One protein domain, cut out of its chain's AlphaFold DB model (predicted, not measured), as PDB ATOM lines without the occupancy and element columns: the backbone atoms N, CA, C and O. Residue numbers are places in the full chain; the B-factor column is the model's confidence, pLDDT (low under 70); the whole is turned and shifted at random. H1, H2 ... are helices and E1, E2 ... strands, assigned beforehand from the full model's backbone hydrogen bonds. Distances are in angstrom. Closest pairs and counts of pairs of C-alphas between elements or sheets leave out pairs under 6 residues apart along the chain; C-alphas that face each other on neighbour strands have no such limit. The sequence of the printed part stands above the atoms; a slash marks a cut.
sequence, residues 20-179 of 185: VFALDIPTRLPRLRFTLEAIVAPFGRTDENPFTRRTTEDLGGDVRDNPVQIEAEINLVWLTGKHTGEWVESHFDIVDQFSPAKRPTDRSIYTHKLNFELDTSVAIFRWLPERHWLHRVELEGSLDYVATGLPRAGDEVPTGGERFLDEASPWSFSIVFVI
ATOM      1  N   VAL A  20     144.987 140.237 143.481       93.44
ATOM      2  CA  VAL A  20     144.252 138.980 143.611       93.44
ATOM      3  C   VAL A  20     143.922 138.752 145.081       93.44
ATOM      4  O   VAL A  20     144.793 138.841 145.950       93.44
ATOM      5  N   PHE A  21     142.655 138.476 145.366       95.88
ATOM      6  CA  PHE A  21     142.186 138.023 146.668       95.88
ATOM      7  C   PHE A  21     141.721 136.580 146.537       95.88
ATOM      8  O   PHE A  21     140.615 136.350 146.057       95.88
ATOM      9  N   ALA A  22     142.543 135.641 146.996       95.06
ATOM     10  CA  ALA A  22     142.243 134.217 146.955       95.06
ATOM     11  C   ALA A  22     141.739 133.705 148.312       95.06
ATOM     12  O   ALA A  22     142.306 134.013 149.370       95.06
ATOM     13  N   LEU A  23     140.671 132.911 148.288       96.81
ATOM     14  CA  LEU A  23     140.138 132.176 149.429       96.81
ATOM     15  C   LEU A  23     140.130 130.683 149.115       96.81
ATOM     16  O   LEU A  23     139.295 130.202 148.356       96.81
ATOM     17  N   ASP A  24     140.997 129.953 149.801       93.88
ATOM     18  CA  ASP A  24     141.079 128.501 149.708       93.88
ATOM     19  C   ASP A  24     140.134 127.826 150.712       93.88
ATOM     20  O   ASP A  24     140.100 128.151 151.908       93.88
ATOM     21  N   ILE A  25     139.342 126.879 150.222       95.81
ATOM     22  CA  ILE A  25     138.284 126.196 150.955       95.81
ATOM     23  C   ILE A  25     138.609 124.694 150.987       95.81
ATOM     24  O   ILE A  25     138.347 123.959 150.025       95.81
ATOM     25  N   PRO A  26     139.131 124.176 152.116       92.50
ATOM     26  CA  PRO A  26     139.463 122.765 152.228       92.50
ATOM     27  C   PRO A  26     138.200 121.902 152.267       92.50
ATOM     28  O   PRO A  26     137.193 122.250 152.893       92.50
ATOM     29  N   THR A  27     138.273 120.708 151.677       94.69
ATOM     30  CA  THR A  27     137.200 119.711 151.769       94.69
ATOM     31  C   THR A  27     137.617 118.505 152.610       94.69
ATOM     32  O   THR A  27     138.772 118.332 152.992       94.69
ATOM     33  N   ARG A  28     136.650 117.630 152.914       95.50
ATOM     34  CA  ARG A  28     136.927 116.333 153.557       95.50
ATOM     35  C   ARG A  28     137.512 115.301 152.589       95.50
ATOM     36  O   ARG A  28     137.960 114.249 153.037       95.50
ATOM     37  N   LEU A  29     137.460 115.561 151.284       93.75
ATOM     38  CA  LEU A  29     138.013 114.681 150.266       93.75
ATOM     39  C   LEU A  29     139.493 115.047 150.065       93.75
ATOM     40  O   LEU A  29     139.800 116.193 149.762       93.75
ATOM     41  N   PRO A  30     140.428 114.093 150.202       87.62
ATOM     42  CA  PRO A  30     141.857 114.393 150.341       87.62
ATOM     43  C   PRO A  30     142.533 114.968 149.085       87.62
ATOM     44  O   PRO A  30     143.712 115.299 149.138       87.62
ATOM     45  N   ARG A  31     141.825 115.026 147.954       93.56
ATOM     46  CA  ARG A  31     142.332 115.480 146.647       93.56
ATOM     47  C   ARG A  31     141.402 116.480 145.966       93.56
ATOM     48  O   ARG A  31     141.481 116.661 144.759       93.56
ATOM     49  N   LEU A  32     140.483 117.060 146.731       97.19
ATOM     50  CA  LEU A  32     139.521 118.027 146.234       97.19
ATOM     51  C   LEU A  32     139.562 119.255 147.136       97.19
ATOM     52  O   LEU A  32     139.359 119.136 148.349       97.19
ATOM     53  N   ARG A  33     139.798 120.417 146.543       97.12
ATOM     54  CA  ARG A  33     139.668 121.728 147.186       97.12
ATOM     55  C   ARG A  33     138.781 122.607 146.314       97.12
ATOM     56  O   ARG A  33     138.425 122.217 145.201       97.12
ATOM     57  N   PHE A  34     138.385 123.737 146.872       97.81
ATOM     58  CA  PHE A  34     137.786 124.807 146.101       97.81
ATOM     59  C   PHE A  34     138.533 126.090 146.408       97.81
ATOM     60  O   PHE A  34     138.846 126.333 147.574       97.81
ATOM     61  N   THR A  35     138.705 126.927 145.401       97.69
ATOM     62  CA  THR A  35     139.211 128.286 145.564       97.69
ATOM     63  C   THR A  35     138.168 129.260 145.039       97.69
ATOM     64  O   THR A  35     137.409 128.964 144.112       97.69
ATOM     65  N   LEU A  36     138.062 130.401 145.709       98.06
ATOM     66  CA  LEU A  36     137.340 131.558 145.206       98.06
ATOM     67  C   LEU A  36     138.311 132.723 145.111       98.06
ATOM     68  O   LEU A  36     138.882 133.113 146.133       98.06
ATOM     69  N   GLU A  37     138.423 133.314 143.930       97.38
ATOM     70  CA  GLU A  37     139.270 134.478 143.712       97.38
ATOM     71  C   GLU A  37     138.474 135.699 143.274       97.38
ATOM     72  O   GLU A  37     137.472 135.615 142.561       97.38
ATOM     73  N   ALA A  38     138.936 136.865 143.715       97.69
ATOM     74  CA  ALA A  38     138.535 138.148 143.170       97.69
ATOM     75  C   ALA A  38     139.784 138.900 142.714       97.69
ATOM     76  O   ALA A  38     140.651 139.240 143.522       97.69
ATOM     77  N   ILE A  39     139.845 139.190 141.422       94.62
ATOM     78  CA  ILE A  39     140.970 139.838 140.761       94.62
ATOM     79  C   ILE A  39     140.519 141.226 140.321       94.62
ATOM     80  O   ILE A  39     139.456 141.400 139.722       94.62
ATOM     81  N   VAL A  40     141.316 142.240 140.637       94.88
ATOM     82  CA  VAL A  40     141.050 143.622 140.231       94.88
ATOM     83  C   VAL A  40     142.285 144.228 139.589       94.88
ATOM     84  O   VAL A  40     143.378 144.150 140.146       94.88
ATOM     85  N   ALA A  41     142.104 144.897 138.452       92.19
ATOM     86  CA  ALA A  41     143.160 145.661 137.791       92.19
ATOM     87  C   ALA A  41     142.878 147.168 137.924       92.19
ATOM     88  O   ALA A  41     142.408 147.797 136.977       92.19
ATOM     89  N   PRO A  42     143.124 147.797 139.090       88.50
ATOM     90  CA  PRO A  42     142.618 149.139 139.417       88.50
ATOM     91  C   PRO A  42     143.178 150.276 138.550       88.50
ATOM     92  O   PRO A  42     142.713 151.413 138.656       88.50
ATOM     93  N   PHE A  43     144.194 149.989 137.736       89.12
ATOM     94  CA  PHE A  43     144.840 150.940 136.834       89.12
ATOM     95  C   PHE A  43     144.776 150.504 135.363       89.12
ATOM     96  O   PHE A  43     145.493 151.081 134.544       89.12
ATOM     97  N   GLY A  44     143.946 149.503 135.040       85.50
ATOM     98  CA  GLY A  44     143.743 149.018 133.676       85.50
ATOM     99  C   GLY A  44     143.193 150.104 132.750       85.50
ATOM    100  O   GLY A  44     142.418 150.973 133.175       85.50
ATOM    101  N   ARG A  45     143.611 150.065 131.485       88.56
ATOM    102  CA  ARG A  45     143.258 151.057 130.468       88.56
ATOM    103  C   ARG A  45     142.623 150.389 129.259       88.56
ATOM    104  O   ARG A  45     142.824 149.208 129.018       88.56
ATOM    105  N   THR A  46     141.851 151.166 128.514       86.25
ATOM    106  CA  THR A  46     141.282 150.758 127.229       86.25
ATOM    107  C   THR A  46     141.248 151.951 126.276       86.25
ATOM    108  O   THR A  46     141.318 153.106 126.710       86.25
ATOM    109  N   ASP A  47     141.126 151.677 124.982       87.62
ATOM    110  CA  ASP A  47     141.054 152.703 123.941       87.62
ATOM    111  C   ASP A  47     139.635 153.259 123.754       87.62
ATOM    112  O   ASP A  47     139.458 154.377 123.267       87.62
ATOM    113  N   GLU A  48     138.614 152.510 124.175       86.81
ATOM    114  CA  GLU A  48     137.205 152.865 124.011       86.81
ATOM    115  C   GLU A  48     136.420 152.564 125.289       86.81
ATOM    116  O   GLU A  48     136.478 151.468 125.843       86.81
ATOM    117  N   ASN A  49     135.628 153.533 125.754       86.81
ATOM    118  CA  ASN A  49     134.745 153.306 126.888       86.81
ATOM    119  C   ASN A  49     133.563 152.395 126.487       86.81
ATOM    120  O   ASN A  49     132.749 152.801 125.650       86.81
ATOM    121  N   PRO A  50     133.367 151.234 127.140       80.00
ATOM    122  CA  PRO A  50     132.396 150.230 126.692       80.00
ATOM    123  C   PRO A  50     130.926 150.674 126.808       80.00
ATOM    124  O   PRO A  50     130.051 150.085 126.174       80.00
ATOM    125  N   PHE A  51     130.632 151.717 127.591       85.12
ATOM    126  CA  PHE A  51     129.270 152.216 127.814       85.12
ATOM    127  C   PHE A  51     128.916 153.417 126.938       85.12
ATOM    128  O   PHE A  51     127.764 153.581 126.547       85.12
ATOM    129  N   THR A  52     129.897 154.277 126.654       89.25
ATOM    130  CA  THR A  52     129.683 155.528 125.908       89.25
ATOM    131  C   THR A  52     130.209 155.480 124.483       89.25
ATOM    132  O   THR A  52     129.876 156.377 123.713       89.25
ATOM    133  N   ARG A  53     131.000 154.456 124.133       86.44
ATOM    134  CA  ARG A  53     131.633 154.280 122.815       86.44
ATOM    135  C   ARG A  53     132.591 155.406 122.420       86.44
ATOM    136  O   ARG A  53     132.989 155.497 121.267       86.44
ATOM    137  N   ARG A  54     132.945 156.277 123.369       90.25
ATOM    138  CA  ARG A  54     133.909 157.354 123.150       90.25
ATOM    139  C   ARG A  54     135.319 156.805 123.251       90.25
ATOM    140  O   ARG A  54     135.628 156.084 124.207       90.25
ATOM    141  N   THR A  55     136.145 157.183 122.291       90.06
ATOM    142  CA  THR A  55     137.553 156.794 122.237       90.06
ATOM    143  C   THR A  55     138.414 157.689 123.130       90.06
ATOM    144  O   THR A  55     137.983 158.754 123.588       90.06
ATOM    145  N   THR A  56     139.656 157.280 123.371       91.06
ATOM    146  CA  THR A  56     140.675 158.130 124.013       91.06
ATOM    147  C   THR A  56     140.899 159.439 123.252       91.06
ATOM    148  O   THR A  56     141.077 160.488 123.875       91.06
ATOM    149  N   GLU A  57     140.804 159.410 121.917       92.94
ATOM    150  CA  GLU A  57     140.849 160.597 121.056       92.94
ATOM    151  C   GLU A  57     139.666 161.535 121.333       92.94
ATOM    152  O   GLU A  57     139.872 162.724 121.587       92.94
ATOM    153  N   ASP A  58     138.440 161.002 121.396       93.25
ATOM    154  CA  ASP A  58     137.241 161.795 121.697       93.25
ATOM    155  C   ASP A  58     137.309 162.461 123.075       93.25
ATOM    156  O   ASP A  58     136.691 163.506 123.302       93.25
ATOM    157  N   LEU A  59     137.969 161.808 124.032       92.69
ATOM    158  CA  LEU A  59     138.045 162.223 125.432       92.69
ATOM    159  C   LEU A  59     139.280 163.081 125.736       92.69
ATOM    160  O   LEU A  59     139.330 163.702 126.799       92.69
ATOM    161  N   GLY A  60     140.247 163.150 124.817       93.25
ATOM    162  CA  GLY A  60     141.517 163.847 125.020       93.25
ATOM    163  C   GLY A  60     142.400 163.210 126.099       93.25
ATOM    164  O   GLY A  60     143.201 163.912 126.717       93.25
ATOM    165  N   GLY A  61     142.238 161.909 126.363       89.25
ATOM    166  CA  GLY A  61     142.987 161.182 127.389       89.25
ATOM    167  C   GLY A  61     142.548 159.726 127.564       89.25
ATOM    168  O   GLY A  61     141.551 159.291 126.993       89.25
ATOM    169  N   ASP A  62     143.307 158.983 128.375       88.94
ATOM    170  CA  ASP A  62     143.117 157.545 128.610       88.94
ATOM    171  C   ASP A  62     141.745 157.207 129.227       88.94
ATOM    172  O   ASP A  62     141.284 157.882 130.156       88.94
ATOM    173  N   VAL A  63     141.141 156.092 128.799       89.44
ATOM    174  CA  VAL A  63     139.976 155.506 129.476       89.44
ATOM    175  C   VAL A  63     140.464 154.537 130.549       89.44
ATOM    176  O   VAL A  63     141.208 153.603 130.267       89.44
ATOM    177  N   ARG A  64     140.029 154.748 131.795       89.31
ATOM    178  CA  ARG A  64     140.252 153.803 132.898       89.31
ATOM    179  C   ARG A  64     139.166 152.734 132.865       89.31
ATOM    180  O   ARG A  64     137.997 153.078 133.034       89.31
ATOM    181  N   ASP A  65     139.551 151.482 132.649       85.19
ATOM    182  CA  ASP A  65     138.611 150.356 132.538       85.19
ATOM    183  C   ASP A  65     138.397 149.652 133.885       85.19
ATOM    184  O   ASP A  65     137.277 149.305 134.250       85.19
ATOM    185  N   ASN A  66     139.462 149.541 134.682       88.25
ATOM    186  CA  ASN A  66     139.453 148.941 136.016       88.25
ATOM    187  C   ASN A  66     138.693 147.596 136.096       88.25
ATOM    188  O   ASN A  66     137.776 147.474 136.920       88.25
ATOM    189  N   PRO A  67     139.022 146.599 135.251       88.00
ATOM    190  CA  PRO A  67     138.237 145.381 135.158       88.00
ATOM    191  C   PRO A  67     138.273 144.577 136.461       88.00
ATOM    192  O   PRO A  67     139.240 144.616 137.231       88.00
ATOM    193  N   VAL A  68     137.185 143.839 136.678       92.44
ATOM    194  CA  VAL A  68     137.011 142.914 137.800       92.44
ATOM    195  C   VAL A  68     136.870 141.505 137.254       92.44
ATOM    196  O   VAL A  68     136.144 141.275 136.294       92.44
ATOM    197  N   GLN A  69     137.504 140.543 137.892       95.62
ATOM    198  CA  GLN A  69     137.352 139.136 137.574       95.62
ATOM    199  C   GLN A  69     137.060 138.364 138.851       95.62
ATOM    200  O   GLN A  69     137.521 138.724 139.932       95.62
ATOM    201  N   ILE A  70     136.210 137.354 138.726       97.81
ATOM    202  CA  ILE A  70     135.876 136.440 139.811       97.81
ATOM    203  C   ILE A  70     136.085 135.038 139.277       97.81
ATOM    204  O   ILE A  70     135.581 134.721 138.198       97.81
ATOM    205  N   GLU A  71     136.784 134.216 140.042       98.00
ATOM    206  CA  GLU A  71     137.027 132.823 139.696       98.00
ATOM    207  C   GLU A  71     136.495 131.916 140.788       98.00
ATOM    208  O   GLU A  71     136.611 132.191 141.985       98.00
ATOM    209  N   ALA A  72     135.816 130.862 140.349       98.38
ATOM    210  CA  ALA A  72     135.390 129.775 141.200       98.38
ATOM    211  C   ALA A  72     135.992 128.484 140.670       98.38
ATOM    212  O   ALA A  72     135.708 128.061 139.548       98.38
ATOM    213  N   GLU A  73     136.800 127.855 141.507       98.25
ATOM    214  CA  GLU A  73     137.671 126.772 141.087       98.25
ATOM    215  C   GLU A  73     137.349 125.487 141.826       98.25
ATOM    216  O   GLU A  73     137.023 125.469 143.017       98.25
ATOM    217  N   ILE A  74     137.490 124.385 141.101       98.56
ATOM    218  CA  ILE A  74     137.559 123.045 141.661       98.56
ATOM    219  C   ILE A  74     138.987 122.552 141.474       98.56
ATOM    220  O   ILE A  74     139.355 122.209 140.352       98.56
ATOM    221  N   ASN A  75     139.748 122.445 142.563       97.94
ATOM    222  CA  ASN A  75     141.152 122.046 142.494       97.94
ATOM    223  C   ASN A  75     141.300 120.539 142.741       97.94
ATOM    224  O   ASN A  75     140.987 120.015 143.823       97.94
ATOM    225  N   LEU A  76     141.774 119.817 141.724       98.00
ATOM    226  CA  LEU A  76     142.015 118.376 141.751       98.00
ATOM    227  C   LEU A  76     143.488 118.109 142.057       98.00
ATOM    228  O   LEU A  76     144.347 118.061 141.177       98.00
ATOM    229  N   VAL A  77     143.781 117.894 143.338       96.62
ATOM    230  CA  VAL A  77     145.159 117.755 143.817       96.62
ATOM    231  C   VAL A  77     145.691 116.355 143.526       96.62
ATOM    232  O   VAL A  77     145.323 115.373 144.183       96.62
ATOM    233  N   TRP A  78     146.593 116.250 142.552       95.62
ATOM    234  CA  TRP A  78     147.219 114.975 142.195       95.62
ATOM    235  C   TRP A  78     148.529 114.700 142.945       95.62
ATOM    236  O   TRP A  78     148.893 113.536 143.136       95.62
ATOM    237  N   LEU A  79     149.197 115.748 143.430       96.38
ATOM    238  CA  LEU A  79     150.541 115.728 143.993       96.38
ATOM    239  C   LEU A  79     150.584 116.753 145.116       96.38
ATOM    240  O   LEU A  79     150.779 117.936 144.891       96.38
ATOM    241  N   THR A  80     150.396 116.286 146.341       93.88
ATOM    242  CA  THR A  80     150.601 117.132 147.521       93.88
ATOM    243  C   THR A  80     152.085 117.227 147.862       93.88
ATOM    244  O   THR A  80     152.819 116.252 147.636       93.88
ATOM    245  N   GLY A  81     152.487 118.316 148.526       92.06
ATOM    246  CA  GLY A  81     153.845 118.481 149.057       92.06
ATOM    247  C   GLY A  81     154.351 117.262 149.841       92.06
ATOM    248  O   GLY A  81     155.475 116.803 149.648       92.06
ATOM    249  N   LYS A  82     153.496 116.611 150.637       92.06
ATOM    250  CA  LYS A  82     153.855 115.414 151.426       92.06
ATOM    251  C   LYS A  82     154.466 114.269 150.613       92.06
ATOM    252  O   LYS A  82     155.296 113.536 151.148       92.06
ATOM    253  N   HIS A  83     154.085 114.097 149.346       93.88
ATOM    254  CA  HIS A  83     154.653 113.043 148.495       93.88
ATOM    255  C   HIS A  83     156.115 113.308 148.123       93.88
ATOM    256  O   HIS A  83     156.844 112.376 147.795       93.88
ATOM    257  N   THR A  84     156.536 114.571 148.166       95.38
ATOM    258  CA  THR A  84     157.850 115.034 147.713       95.38
ATOM    259  C   THR A  84     158.711 115.540 148.867       95.38
ATOM    260  O   THR A  84     159.817 116.013 148.633       95.38
ATOM    261  N   GLY A  85     158.247 115.429 150.118       93.38
ATOM    262  CA  GLY A  85     158.919 116.034 151.270       93.38
ATOM    263  C   GLY A  85     158.749 117.555 151.323       93.38
ATOM    264  O   GLY A  85     159.658 118.251 151.771       93.38
ATOM    265  N   GLU A  86     157.595 118.042 150.861       94.25
ATOM    266  CA  GLU A  86     157.189 119.451 150.763       94.25
ATOM    267  C   GLU A  86     158.044 120.264 149.773       94.25
ATOM    268  O   GLU A  86     158.301 121.449 149.981       94.25
ATOM    269  N   TRP A  87     158.539 119.610 148.718       96.44
ATOM    270  CA  TRP A  87     159.333 120.260 147.668       96.44
ATOM    271  C   TRP A  87     158.493 120.735 146.493       96.44
ATOM    272  O   TRP A  87     158.817 121.760 145.900       96.44
ATOM    273  N   VAL A  88     157.475 119.958 146.132       97.50
ATOM    274  CA  VAL A  88     156.622 120.208 144.971       97.50
ATOM    275  C   VAL A  88     155.183 119.868 145.320       97.50
ATOM    276  O   VAL A  88     154.916 118.757 145.797       97.50
ATOM    277  N   GLU A  89     154.284 120.798 145.031       96.81
ATOM    278  CA  GLU A  89     152.836 120.612 145.017       96.81
ATOM    279  C   GLU A  89     152.312 120.893 143.608       96.81
ATOM    280  O   GLU A  89     152.873 121.709 142.882       96.81
ATOM    281  N   SER A  90     151.282 120.166 143.180       97.75
ATOM    282  CA  SER A  90     150.630 120.419 141.902       97.75
ATOM    283  C   SER A  90     149.185 119.921 141.895       97.75
ATOM    284  O   SER A  90     148.857 118.872 142.476       97.75
ATOM    285  N   HIS A  91     148.327 120.678 141.220       97.50
ATOM    286  CA  HIS A  91     146.904 120.411 141.074       97.50
ATOM    287  C   HIS A  91     146.398 120.859 139.702       97.50
ATOM    288  O   HIS A  91     147.030 121.660 139.021       97.50
ATOM    289  N   PHE A  92     145.295 120.246 139.279       98.31
ATOM    290  CA  PHE A  92     144.595 120.600 138.053       98.31
ATOM    291  C   PHE A  92     143.236 121.190 138.393       98.31
ATOM    292  O   PHE A  92     142.456 120.549 139.107       98.31
ATOM    293  N   ASP A  93     142.931 122.339 137.816       98.06
ATOM    294  CA  ASP A  93     141.812 123.151 138.251       98.06
ATOM    295  C   ASP A  93     140.795 123.317 137.133       98.06
ATOM    296  O   ASP A  93     141.121 123.455 135.953       98.06
ATOM    297  N   ILE A  94     139.524 123.231 137.517       98.56
ATOM    298  CA  ILE A  94     138.391 123.532 136.649       98.56
ATOM    299  C   ILE A  94     137.812 124.844 137.138       98.56
ATOM    300  O   ILE A  94     137.271 124.897 138.245       98.56
ATOM    301  N   VAL A  95     137.901 125.865 136.299       98.50
ATOM    302  CA  VAL A  95     137.663 127.244 136.700       98.50
ATOM    303  C   VAL A  95     136.473 127.802 135.931       98.50
ATOM    304  O   VAL A  95     136.424 127.771 134.698       98.50
ATOM    305  N   ASP A  96     135.484 128.299 136.668       98.50
ATOM    306  CA  ASP A  96     134.491 129.221 136.127       98.50
ATOM    307  C   ASP A  96     134.976 130.650 136.356       98.50
ATOM    308  O   ASP A  96     134.990 131.147 137.482       98.50
ATOM    309  N   GLN A  97     135.366 131.302 135.268       97.56
ATOM    310  CA  GLN A  97     135.896 132.652 135.261       97.56
ATOM    311  C   GLN A  97     134.831 133.634 134.779       97.56
ATOM    312  O   GLN A  97     134.488 133.695 133.594       97.56
ATOM    313  N   PHE A  98     134.357 134.486 135.679       97.50
ATOM    314  CA  PHE A  98     133.558 135.653 135.336       97.50
ATOM    315  C   PHE A  98     134.480 136.848 135.072       97.50
ATOM    316  O   PHE A  98     135.104 137.373 135.989       97.50
ATOM    317  N   SER A  99     134.574 137.293 133.818       94.75
ATOM    318  CA  SER A  99     135.456 138.400 133.402       94.75
ATOM    319  C   SER A  99     134.900 139.118 132.157       94.75
ATOM    320  O   SER A  99     133.899 138.643 131.596       94.75
ATOM    321  N   PRO A 100     135.483 140.248 131.695       92.44
ATOM    322  CA  PRO A 100     134.962 140.990 130.547       92.44
ATOM    323  C   PRO A 100     134.738 140.091 129.328       92.44
ATOM    324  O   PRO A 100     135.547 139.210 129.019       92.44
ATOM    325  N   ALA A 101     133.608 140.274 128.660       92.12
ATOM    326  CA  ALA A 101     133.258 139.565 127.442       92.12
ATOM    327  C   ALA A 101     134.248 139.895 126.323       92.12
ATOM    328  O   ALA A 101     134.747 141.015 126.234       92.12
ATOM    329  N   LYS A 102     134.549 138.902 125.483       89.00
ATOM    330  CA  LYS A 102     135.546 139.057 124.414       89.00
ATOM    331  C   LYS A 102     134.979 138.756 123.034       89.00
ATOM    332  O   LYS A 102     135.536 139.240 122.055       89.00
ATOM    333  N   ARG A 103     133.890 137.986 122.916       90.62
ATOM    334  CA  ARG A 103     133.325 137.667 121.600       90.62
ATOM    335  C   ARG A 103     132.441 138.807 121.110       90.62
ATOM    336  O   ARG A 103     131.632 139.319 121.882       90.62
ATOM    337  N   PRO A 104     132.458 139.119 119.804       88.62
ATOM    338  CA  PRO A 104     131.561 140.131 119.239       88.62
ATOM    339  C   PRO A 104     130.067 139.810 119.380       88.62
ATOM    340  O   PRO A 104     129.221 140.693 119.258       88.62
ATOM    341  N   THR A 105     129.735 138.537 119.611       88.31
ATOM    342  CA  THR A 105     128.361 138.040 119.764       88.31
ATOM    343  C   THR A 105     127.914 137.910 121.221       88.31
ATOM    344  O   THR A 105     126.759 137.539 121.467       88.31
ATOM    345  N   ASP A 106     128.790 138.216 122.185       91.31
ATOM    346  CA  ASP A 106     128.440 138.201 123.603       91.31
ATOM    347  C   ASP A 106     127.346 139.245 123.882       91.31
ATOM    348  O   ASP A 106     127.370 140.376 123.399       91.31
ATOM    349  N   ARG A 107     126.336 138.848 124.664       91.00
ATOM    350  CA  ARG A 107     125.157 139.685 124.968       91.00
ATOM    351  C   ARG A 107     125.273 140.453 126.286       91.00
ATOM    352  O   ARG A 107     124.327 141.130 126.682       91.00
ATOM    353  N   SER A 108     126.418 140.334 126.947       91.56
ATOM    354  CA  SER A 108     126.729 140.926 128.243       91.56
ATOM    355  C   SER A 108     128.148 141.483 128.198       91.56
ATOM    356  O   SER A 108     128.992 140.930 127.505       91.56
ATOM    357  N   ILE A 109     128.425 142.547 128.955       89.31
ATOM    358  CA  ILE A 109     129.774 143.147 129.046       89.31
ATOM    359  C   ILE A 109     130.731 142.240 129.832       89.31
ATOM    360  O   ILE A 109     131.936 142.280 129.623       89.31
ATOM    361  N   TYR A 110     130.188 141.392 130.702       93.62
ATOM    362  CA  TYR A 110     130.906 140.348 131.423       93.62
ATOM    363  C   TYR A 110     130.234 139.007 131.166       93.62
ATOM    364  O   TYR A 110     129.007 138.934 131.047       93.62
ATOM    365  N   THR A 111     131.031 137.949 131.090       96.56
ATOM    366  CA  THR A 111     130.536 136.592 130.860       96.56
ATOM    367  C   THR A 111     131.386 135.569 131.593       96.56
ATOM    368  O   THR A 111     132.571 135.792 131.845       96.56
ATOM    369  N   HIS A 112     130.759 134.429 131.864       97.62
ATOM    370  CA  HIS A 112     131.418 133.220 132.327       97.62
ATOM    371  C   HIS A 112     132.232 132.589 131.198       97.62
ATOM    372  O   HIS A 112     131.771 132.510 130.050       97.62
ATOM    373  N   LYS A 113     133.436 132.143 131.539       97.38
ATOM    374  CA  LYS A 113     134.363 131.401 130.691       97.38
ATOM    375  C   LYS A 113     134.823 130.182 131.470       97.38
ATOM    376  O   LYS A 113     135.055 130.259 132.666       97.38
ATOM    377  N   LEU A 114     134.939 129.061 130.778       98.44
ATOM    378  CA  LEU A 114     135.521 127.853 131.338       98.44
ATOM    379  C   LEU A 114     137.026 127.912 131.095       98.44
ATOM    380  O   LEU A 114     137.431 127.966 129.929       98.44
ATOM    381  N   ASN A 115     137.812 127.885 132.163       97.75
ATOM    382  CA  ASN A 115     139.266 127.790 132.129       97.75
ATOM    383  C   ASN A 115     139.713 126.477 132.796       97.75
ATOM    384  O   ASN A 115     139.016 125.921 133.650       97.75
ATOM    385  N   PHE A 116     140.832 125.938 132.328       98.38
ATOM    386  CA  PHE A 116     141.499 124.796 132.935       98.38
ATOM    387  C   PHE A 116     142.926 125.184 133.248       98.38
ATOM    388  O   PHE A 116     143.627 125.648 132.352       98.38
ATOM    389  N   GLU A 117     143.364 124.934 134.470       98.06
ATOM    390  CA  GLU A 117     144.679 125.373 134.924       98.06
ATOM    391  C   GLU A 117     145.463 124.182 135.459       98.06
ATOM    392  O   GLU A 117     144.916 123.252 136.059       98.06
ATOM    393  N   LEU A 118     146.755 124.157 135.159       98.31
ATOM    394  CA  LEU A 118     147.699 123.253 135.790       98.31
ATOM    395  C   LEU A 118     148.698 124.085 136.575       98.31
ATOM    396  O   LEU A 118     149.622 124.660 135.993       98.31
ATOM    397  N   ASP A 119     148.555 124.026 137.889       97.12
ATOM    398  CA  ASP A 119     149.405 124.752 138.810       97.12
ATOM    399  C   ASP A 119     150.432 123.826 139.431       97.12
ATOM    400  O   ASP A 119     150.189 122.653 139.744       97.12
ATOM    401  N   THR A 120     151.646 124.345 139.560       98.06
ATOM    402  CA  THR A 120     152.757 123.655 140.200       98.06
ATOM    403  C   THR A 120     153.566 124.644 141.018       98.06
ATOM    404  O   THR A 120     154.175 125.554 140.455       98.06
ATOM    405  N   SER A 121     153.641 124.416 142.326       97.19
ATOM    406  CA  SER A 121     154.537 125.148 143.217       97.19
ATOM    407  C   SER A 121     155.797 124.336 143.505       97.19
ATOM    408  O   SER A 121     155.777 123.106 143.626       97.19
ATOM    409  N   VAL A 122     156.932 125.028 143.584       97.88
ATOM    410  CA  VAL A 122     158.233 124.460 143.934       97.88
ATOM    411  C   VAL A 122     158.837 125.269 145.073       97.88
ATOM    412  O   VAL A 122     159.123 126.456 144.924       97.88
ATOM    413  N   ALA A 123     159.124 124.614 146.196       96.44
ATOM    414  CA  ALA A 123     159.815 125.218 147.331       96.44
ATOM    415  C   ALA A 123     161.320 125.367 147.029       96.44
ATOM    416  O   ALA A 123     162.157 124.536 147.398       96.44
ATOM    417  N   ILE A 124     161.682 126.449 146.336       95.38
ATOM    418  CA  ILE A 124     163.009 126.646 145.736       95.38
ATOM    419  C   ILE A 124     164.156 126.844 146.729       95.38
ATOM    420  O   ILE A 124     165.292 126.883 146.286       95.38
ATOM    421  N   PHE A 125     163.908 126.972 148.034       95.50
ATOM    422  CA  PHE A 125     164.964 127.008 149.059       95.50
ATOM    423  C   PHE A 125     164.693 126.048 150.223       95.50
ATOM    424  O   PHE A 125     165.187 126.251 151.338       95.50
ATOM    425  N   ARG A 126     163.929 124.975 149.979       93.38
ATOM    426  CA  ARG A 126     163.525 124.002 151.006       93.38
ATOM    427  C   ARG A 126     164.697 123.372 151.766       93.38
ATOM    428  O   ARG A 126     164.545 122.964 152.913       93.38
ATOM    429  N   TRP A 127     165.883 123.318 151.158       94.62
ATOM    430  CA  TRP A 127     167.106 122.808 151.790       94.62
ATOM    431  C   TRP A 127     167.629 123.671 152.946       94.62
ATOM    432  O   TRP A 127     168.463 123.210 153.727       94.62
ATOM    433  N   LEU A 128     167.210 124.934 153.045       95.69
ATOM    434  CA  LEU A 128     167.594 125.796 154.158       95.69
ATOM    435  C   LEU A 128     166.897 125.340 155.449       95.69
ATOM    436  O   LEU A 128     165.845 124.712 155.388       95.69
ATOM    437  N   PRO A 129     167.431 125.661 156.639       94.25
ATOM    438  CA  PRO A 129     166.739 125.372 157.893       94.25
ATOM    439  C   PRO A 129     165.359 126.045 157.947       94.25
ATOM    440  O   PRO A 129     165.249 127.203 157.558       94.25
ATOM    441  N   GLU A 130     164.350 125.389 158.529       90.81
ATOM    442  CA  GLU A 130     162.960 125.896 158.611       90.81
ATOM    443  C   GLU A 130     162.830 127.297 159.234       90.81
ATOM    444  O   GLU A 130     161.928 128.063 158.896       90.81
ATOM    445  N   ARG A 131     163.759 127.652 160.133       90.50
ATOM    446  CA  ARG A 131     163.847 128.981 160.765       90.50
ATOM    447  C   ARG A 131     164.273 130.098 159.808       90.50
ATOM    448  O   ARG A 131     164.175 131.271 160.151       90.50
ATOM    449  N   HIS A 132     164.845 129.753 158.659       91.62
ATOM    450  CA  HIS A 132     165.278 130.720 157.665       91.62
ATOM    451  C   HIS A 132     164.077 131.100 156.800       91.62
ATOM    452  O   HIS A 132     163.477 130.232 156.184       91.62
ATOM    453  N   TRP A 133     163.744 132.389 156.702       89.94
ATOM    454  CA  TRP A 133     162.541 132.846 155.989       89.94
ATOM    455  C   TRP A 133     162.470 132.359 154.528       89.94
ATOM    456  O   TRP A 133     161.404 131.957 154.074       89.94
ATOM    457  N   LEU A 134     163.616 132.298 153.831       92.69
ATOM    458  CA  LEU A 134     163.706 131.738 152.474       92.69
ATOM    459  C   LEU A 134     163.204 130.291 152.361       92.69
ATOM    460  O   LEU A 134     162.735 129.931 151.294       92.69
ATOM    461  N   HIS A 135     163.249 129.481 153.428       92.88
ATOM    462  CA  HIS A 135     162.762 128.091 153.421       92.88
ATOM    463  C   HIS A 135     161.314 127.963 152.917       92.88
ATOM    464  O   HIS A 135     160.918 126.901 152.448       92.88
ATOM    465  N   ARG A 136     160.533 129.042 153.032       91.38
ATOM    466  CA  ARG A 136     159.114 129.123 152.673       91.38
ATOM    467  C   ARG A 136     158.848 129.931 151.397       91.38
ATOM    468  O   ARG A 136     157.719 130.341 151.176       91.38
ATOM    469  N   VAL A 137     159.883 130.255 150.625       94.69
ATOM    470  CA  VAL A 137     159.703 130.893 149.316       94.69
ATOM    471  C   VAL A 137     159.412 129.816 148.286       94.69
ATOM    472  O   VAL A 137     160.128 128.810 148.210       94.69
ATOM    473  N   GLU A 138     158.395 130.073 147.479       96.06
ATOM    474  CA  GLU A 138     157.941 129.177 146.425       96.06
ATOM    475  C   GLU A 138     158.042 129.871 145.068       96.06
ATOM    476  O   GLU A 138     157.932 131.095 144.948       96.06
ATOM    477  N   LEU A 139     158.320 129.067 144.049       97.44
ATOM    478  CA  LEU A 139     158.151 129.428 142.654       97.44
ATOM    479  C   LEU A 139     156.933 128.671 142.149       97.44
ATOM    480  O   LEU A 139     156.935 127.442 142.167       97.44
ATOM    481  N   GLU A 140     155.932 129.399 141.692       96.88
ATOM    482  CA  GLU A 140     154.702 128.840 141.152       96.88
ATOM    483  C   GLU A 140     154.681 129.039 139.646       96.88
ATOM    484  O   GLU A 140     155.046 130.102 139.141       96.88
ATOM    485  N   GLY A 141     154.309 127.989 138.926       97.62
ATOM    486  CA  GLY A 141     154.002 128.049 137.508       97.62
ATOM    487  C   GLY A 141     152.566 127.611 137.285       97.62
ATOM    488  O   GLY A 141     152.182 126.560 137.797       97.62
ATOM    489  N   SER A 142     151.831 128.388 136.497       96.75
ATOM    490  CA  SER A 142     150.463 128.076 136.087       96.75
ATOM    491  C   SER A 142     150.388 128.000 134.569       96.75
ATOM    492  O   SER A 142     150.918 128.870 133.868       96.75
ATOM    493  N   LEU A 143     149.797 126.922 134.060       98.19
ATOM    494  CA  LEU A 143     149.476 126.744 132.648       98.19
ATOM    495  C   LEU A 143     147.960 126.750 132.478       98.19
ATOM    496  O   LEU A 143     147.309 125.750 132.783       98.19
ATOM    497  N   ASP A 144     147.431 127.825 131.911       97.31
ATOM    498  CA  ASP A 144     146.004 127.984 131.663       97.31
ATOM    499  C   ASP A 144     145.603 127.559 130.248       97.31
ATOM    500  O   ASP A 144     146.341 127.742 129.271       97.31
ATOM    501  N   TYR A 145     144.363 127.093 130.129       97.88
ATOM    502  CA  TYR A 145     143.660 126.870 128.878       97.88
ATOM    503  C   TYR A 145     142.214 127.364 128.962       97.88
ATOM    504  O   TYR A 145     141.319 126.687 129.481       97.88
ATOM    505  N   VAL A 146     141.948 128.514 128.347       97.38
ATOM    506  CA  VAL A 146     140.607 129.100 128.286       97.38
ATOM    507  C   VAL A 146     139.787 128.389 127.206       97.38
ATOM    508  O   VAL A 146     139.900 128.653 126.007       97.38
ATOM    509  N   ALA A 147     138.920 127.475 127.633       97.50
ATOM    510  CA  ALA A 147     138.135 126.611 126.758       97.50
ATOM    511  C   ALA A 147     136.953 127.328 126.080       97.50
ATOM    512  O   ALA A 147     136.491 126.904 125.012       97.50
ATOM    513  N   THR A 148     136.414 128.393 126.685       96.75
ATOM    514  CA  THR A 148     135.240 129.112 126.160       96.75
ATOM    515  C   THR A 148     135.369 130.634 126.271       96.75
ATOM    516  O   THR A 148     136.217 131.165 126.971       96.75
ATOM    517  N   GLY A 149     134.533 131.369 125.532       94.31
ATOM    518  CA  GLY A 149     134.448 132.832 125.644       94.31
ATOM    519  C   GLY A 149     135.553 133.638 124.950       94.31
ATOM    520  O   GLY A 149     135.517 134.862 125.016       94.31
ATOM    521  N   LEU A 150     136.493 132.994 124.249       95.00
ATOM    522  CA  LEU A 150     137.473 133.675 123.392       95.00
ATOM    523  C   LEU A 150     136.978 133.868 121.944       95.00
ATOM    524  O   LEU A 150     136.218 133.009 121.468       95.00
ATOM    525  N   PRO A 151     137.406 134.944 121.247       94.06
ATOM    526  CA  PRO A 151     137.169 135.138 119.816       94.06
ATOM    527  C   PRO A 151     137.743 134.011 118.961       94.06
ATOM    528  O   PRO A 151     138.785 133.432 119.283       94.06
ATOM    529  N   ARG A 152     137.076 133.729 117.846       93.94
ATOM    530  CA  ARG A 152     137.478 132.724 116.858       93.94
ATOM    531  C   ARG A 152     137.763 133.366 115.511       93.94
ATOM    532  O   ARG A 152     137.208 134.414 115.186       93.94
ATOM    533  N   ALA A 153     138.564 132.686 114.697       94.00
ATOM    534  CA  ALA A 153     138.745 133.065 113.304       94.00
ATOM    535  C   ALA A 153     137.382 133.153 112.593       94.00
ATOM    536  O   ALA A 153     136.568 132.228 112.646       94.00
ATOM    537  N   GLY A 154     137.145 134.281 111.926       91.75
ATOM    538  CA  GLY A 154     135.900 134.585 111.228       91.75
ATOM    539  C   GLY A 154     134.803 135.231 112.077       91.75
ATOM    540  O   GLY A 154     133.787 135.601 111.496       91.75
ATOM    541  N   ASP A 155     134.983 135.417 113.391       93.19
ATOM    542  CA  ASP A 155     134.057 136.239 114.180       93.19
ATOM    543  C   ASP A 155     134.030 137.672 113.609       93.19
ATOM    544  O   ASP A 155     135.082 138.274 113.380       93.19
ATOM    545  N   GLU A 156     132.836 138.220 113.366       91.75
ATOM    546  CA  GLU A 156     132.642 139.558 112.785       91.75
ATOM    547  C   GLU A 156     132.342 140.598 113.868       91.75
ATOM    548  O   GLU A 156     131.490 140.380 114.730       91.75
ATOM    549  N   VAL A 157     132.999 141.758 113.797       84.69
ATOM    550  CA  VAL A 157     132.721 142.916 114.654       84.69
ATOM    551  C   VAL A 157     131.534 143.693 114.059       84.69
ATOM    552  O   VAL A 157     131.674 144.287 112.982       84.69
ATOM    553  N   PRO A 158     130.365 143.745 114.735       74.81
ATOM    554  CA  PRO A 158     129.112 144.220 114.135       74.81
ATOM    555  C   PRO A 158     129.140 145.650 113.587       74.81
ATOM    556  O   PRO A 158     128.368 145.981 112.691       74.81
ATOM    557  N   THR A 159     129.992 146.516 114.136       74.88
ATOM    558  CA  THR A 159     130.023 147.954 113.829       74.88
ATOM    559  C   THR A 159     131.117 148.366 112.846       74.88
ATOM    560  O   THR A 159     131.114 149.516 112.417       74.88
ATOM    561  N   GLY A 160     132.021 147.457 112.463       68.31
ATOM    562  CA  GLY A 160     133.181 147.775 111.617       68.31
ATOM    563  C   GLY A 160     133.292 146.953 110.335       68.31
ATOM    564  O   GLY A 160     134.083 147.298 109.462       68.31
ATOM    565  N   GLY A 161     132.535 145.855 110.203       79.00
ATOM    566  CA  GLY A 161     132.750 144.876 109.123       79.00
ATOM    567  C   GLY A 161     134.116 144.178 109.206       79.00
ATOM    568  O   GLY A 161     134.498 143.431 108.305       79.00
ATOM    569  N   GLU A 162     134.855 144.434 110.283       88.44
ATOM    570  CA  GLU A 162     136.106 143.785 110.619       88.44
ATOM    571  C   GLU A 162     135.822 142.363 111.077       88.44
ATOM    572  O   GLU A 162     134.749 142.049 111.600       88.44
ATOM    573  N   ARG A 163     136.807 141.492 110.897       91.31
ATOM    574  CA  ARG A 163     136.721 140.109 111.340       91.31
ATOM    575  C   ARG A 163     138.037 139.661 111.932       91.31
ATOM    576  O   ARG A 163     139.100 140.065 111.460       91.31
ATOM    577  N   PHE A 164     137.954 138.773 112.908       89.25
ATOM    578  CA  PHE A 164     139.126 138.096 113.438       89.25
ATOM    579  C   PHE A 164     139.723 137.204 112.347       89.25
ATOM    580  O   PHE A 164     139.023 136.385 111.746       89.25
ATOM    581  N   LEU A 165     141.008 137.396 112.047       93.00
ATOM    582  CA  LEU A 165     141.718 136.584 111.052       93.00
ATOM    583  C   LEU A 165     142.126 135.229 111.630       93.00
ATOM    584  O   LEU A 165     142.024 134.216 110.944       93.00
ATOM    585  N   ASP A 166     142.507 135.233 112.905       93.06
ATOM    586  CA  ASP A 166     143.016 134.085 113.639       93.06
ATOM    587  C   ASP A 166     142.208 133.863 114.923       93.06
ATOM    588  O   ASP A 166     141.501 134.751 115.409       93.06
ATOM    589  N   GLU A 167     142.310 132.659 115.481       93.44
ATOM    590  CA  GLU A 167     141.785 132.367 116.813       93.44
ATOM    591  C   GLU A 167     142.624 133.081 117.877       93.44
ATOM    592  O   GLU A 167     143.852 133.148 117.782       93.44
ATOM    593  N   ALA A 168     141.974 133.588 118.927       92.31
ATOM    594  CA  ALA A 168     142.712 134.039 120.098       92.31
ATOM    595  C   ALA A 168     143.401 132.837 120.759       92.31
ATOM    596  O   ALA A 168     142.792 131.773 120.890       92.31
ATOM    597  N   SER A 169     144.655 133.007 121.196       94.06
ATOM    598  CA  SER A 169     145.365 131.948 121.921       94.06
ATOM    599  C   SER A 169     144.562 131.551 123.163       94.06
ATOM    600  O   SER A 169     144.311 132.421 124.001       94.06
ATOM    601  N   PRO A 170     144.183 130.270 123.313       96.12
ATOM    602  CA  PRO A 170     143.545 129.801 124.534       96.12
ATOM    603  C   PRO A 170     144.561 129.536 125.645       96.12
ATOM    604  O   PRO A 170     144.163 129.393 126.791       96.12
ATOM    605  N   TRP A 171     145.851 129.468 125.310       96.94
ATOM    606  CA  TRP A 171     146.920 129.146 126.244       96.94
ATOM    607  C   TRP A 171     147.557 130.404 126.823       96.94
ATOM    608  O   TRP A 171     147.942 131.306 126.064       96.94
ATOM    609  N   SER A 172     147.765 130.401 128.137       94.50
ATOM    610  CA  SER A 172     148.698 131.285 128.834       94.50
ATOM    611  C   SER A 172     149.603 130.485 129.757       94.50
ATOM    612  O   SER A 172     149.327 129.341 130.098       94.50
ATOM    613  N   PHE A 173     150.745 131.073 130.092       95.44
ATOM    614  CA  PHE A 173     151.643 130.517 131.088       95.44
ATOM    615  C   PHE A 173     152.176 131.651 131.949       95.44
ATOM    616  O   PHE A 173     152.683 132.650 131.417       95.44
ATOM    617  N   SER A 174     152.078 131.489 133.263       93.19
ATOM    618  CA  SER A 174     152.549 132.456 134.244       93.19
ATOM    619  C   SER A 174     153.592 131.829 135.170       93.19
ATOM    620  O   SER A 174     153.658 130.614 135.357       93.19
ATOM    621  N   ILE A 175     154.470 132.682 135.701       95.00
ATOM    622  CA  ILE A 175     155.424 132.319 136.749       95.00
ATOM    623  C   ILE A 175     155.321 133.377 137.841       95.00
ATOM    624  O   ILE A 175     155.487 134.567 137.560       95.00
ATOM    625  N   VAL A 176     155.120 132.938 139.080       92.88
ATOM    626  CA  VAL A 176     154.980 133.798 140.256       92.88
ATOM    627  C   VAL A 176     156.003 133.399 141.318       92.88
ATOM    628  O   VAL A 176     156.317 132.228 141.511       92.88
ATOM    629  N   PHE A 177     156.553 134.396 142.012       93.94
ATOM    630  CA  PHE A 177     157.338 134.181 143.226       93.94
ATOM    631  C   PHE A 177     156.469 134.463 144.442       93.94
ATOM    632  O   PHE A 177     156.031 135.599 144.641       93.94
ATOM    633  N   VAL A 178     156.295 133.460 145.296       93.62
ATOM    634  CA  VAL A 178     155.559 133.608 146.548       93.62
ATOM    635  C   VAL A 178     156.539 133.877 147.677       93.62
ATOM    636  O   VAL A 178     157.394 133.055 148.017       93.62
ATOM    637  N   ILE A 179     156.424 135.073 148.258       92.56
ATOM    638  CA  ILE A 179     157.227 135.507 149.400       92.56
ATOM    639  C   ILE A 179     156.298 135.650 150.610       92.56
ATOM    640  O   ILE A 179     155.454 136.549 150.630       92.56
TER     641      ILE A 179
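Overview. This is residues 20 to 179 of the 185 residues of an uncharacterized protein of Gemmatimonadetes bacterium RIFCSPLOWO2_12_FULL_68_9 (UniProt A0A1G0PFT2). A single sheet of seven strands, twisted and curled like part of a barrel, forms an open trough, with its two edge strands E1 and E7 apart. Two one-turn helices, H1 and H2, lie far from the middle, off the sheet, and long links extend from the strand ends. The printed part has 160 residues, with elements in the order E1, E2, H1, E3, E4, E5, H2, E6, E7; the sheet runs E1 E2 E3 E4 E5 E6 E7, all antiparallel. The class is mostly strand, though under half of the residues are in named elements. The whole is loose, with a radius of gyration of the C-alphas of 19.8 A, and elongated, spanning 60 by 32 by 28 A.

Arrangement. E1, residues 20 to 26, and E2, residues 32 to 40, form a hairpin, with N 23 and O 36 at 2.8 A, within hydrogen-bond range. H1, residues 56 to 59, is not on the sheet. E3, residues 68 to 79, is antiparallel to E2 at 153 degrees, with N 39 and O 69 at 2.8 A. E3, E4, residues 88 to 100, and E5, residues 110 to 122, make a meander, each strand the antiparallel neighbour of the one before; N 76 and O 92 are 2.8 A apart, and N 93 and O 117 are 2.8 A apart. These three strands bend, by 57 degrees at residue 76, 64 degrees at residue 94 and 64 degrees at residue 114. H2, residues 133 to 136, is not on the sheet. E6, residues 138 to 146, is antiparallel to E5 at 146 degrees, with N 122 and O 139 at 2.8 A. E6 and E7, residues 171 to 178, form a hairpin, with N 176 and O 140 at 2.8 A. H1 and H2 are too short for an O i to N i+4 pair; in each, the one O i to N i+3 pair is within range.

Along the chain. E1 begins at C-alpha 20, (144.252, 138.980, 143.611). E2 is 26.3 A long, E3 31.0 A, E4 33.3 A, E5 34.0 A and E6 25.1 A; E1 is 19.0 A. H1 is 5.1 A and H2 6.0 A. E7, 22.5 A, ends at C-alpha 178, (155.559, 133.608, 146.548).

Size, cuts and confidence. The C-alphas farthest apart, of Pro 129 and Gly 161, are 62.6 A from each other. The printed part has no cut. The links E2 to H1, 15 residues, and E6 to E7, 24 residues, are long. Residues 45 to 46 pair antiparallel with residues 63 to 64. Mean pLDDT of the printed part is 93.3, and residue 160 is under 70.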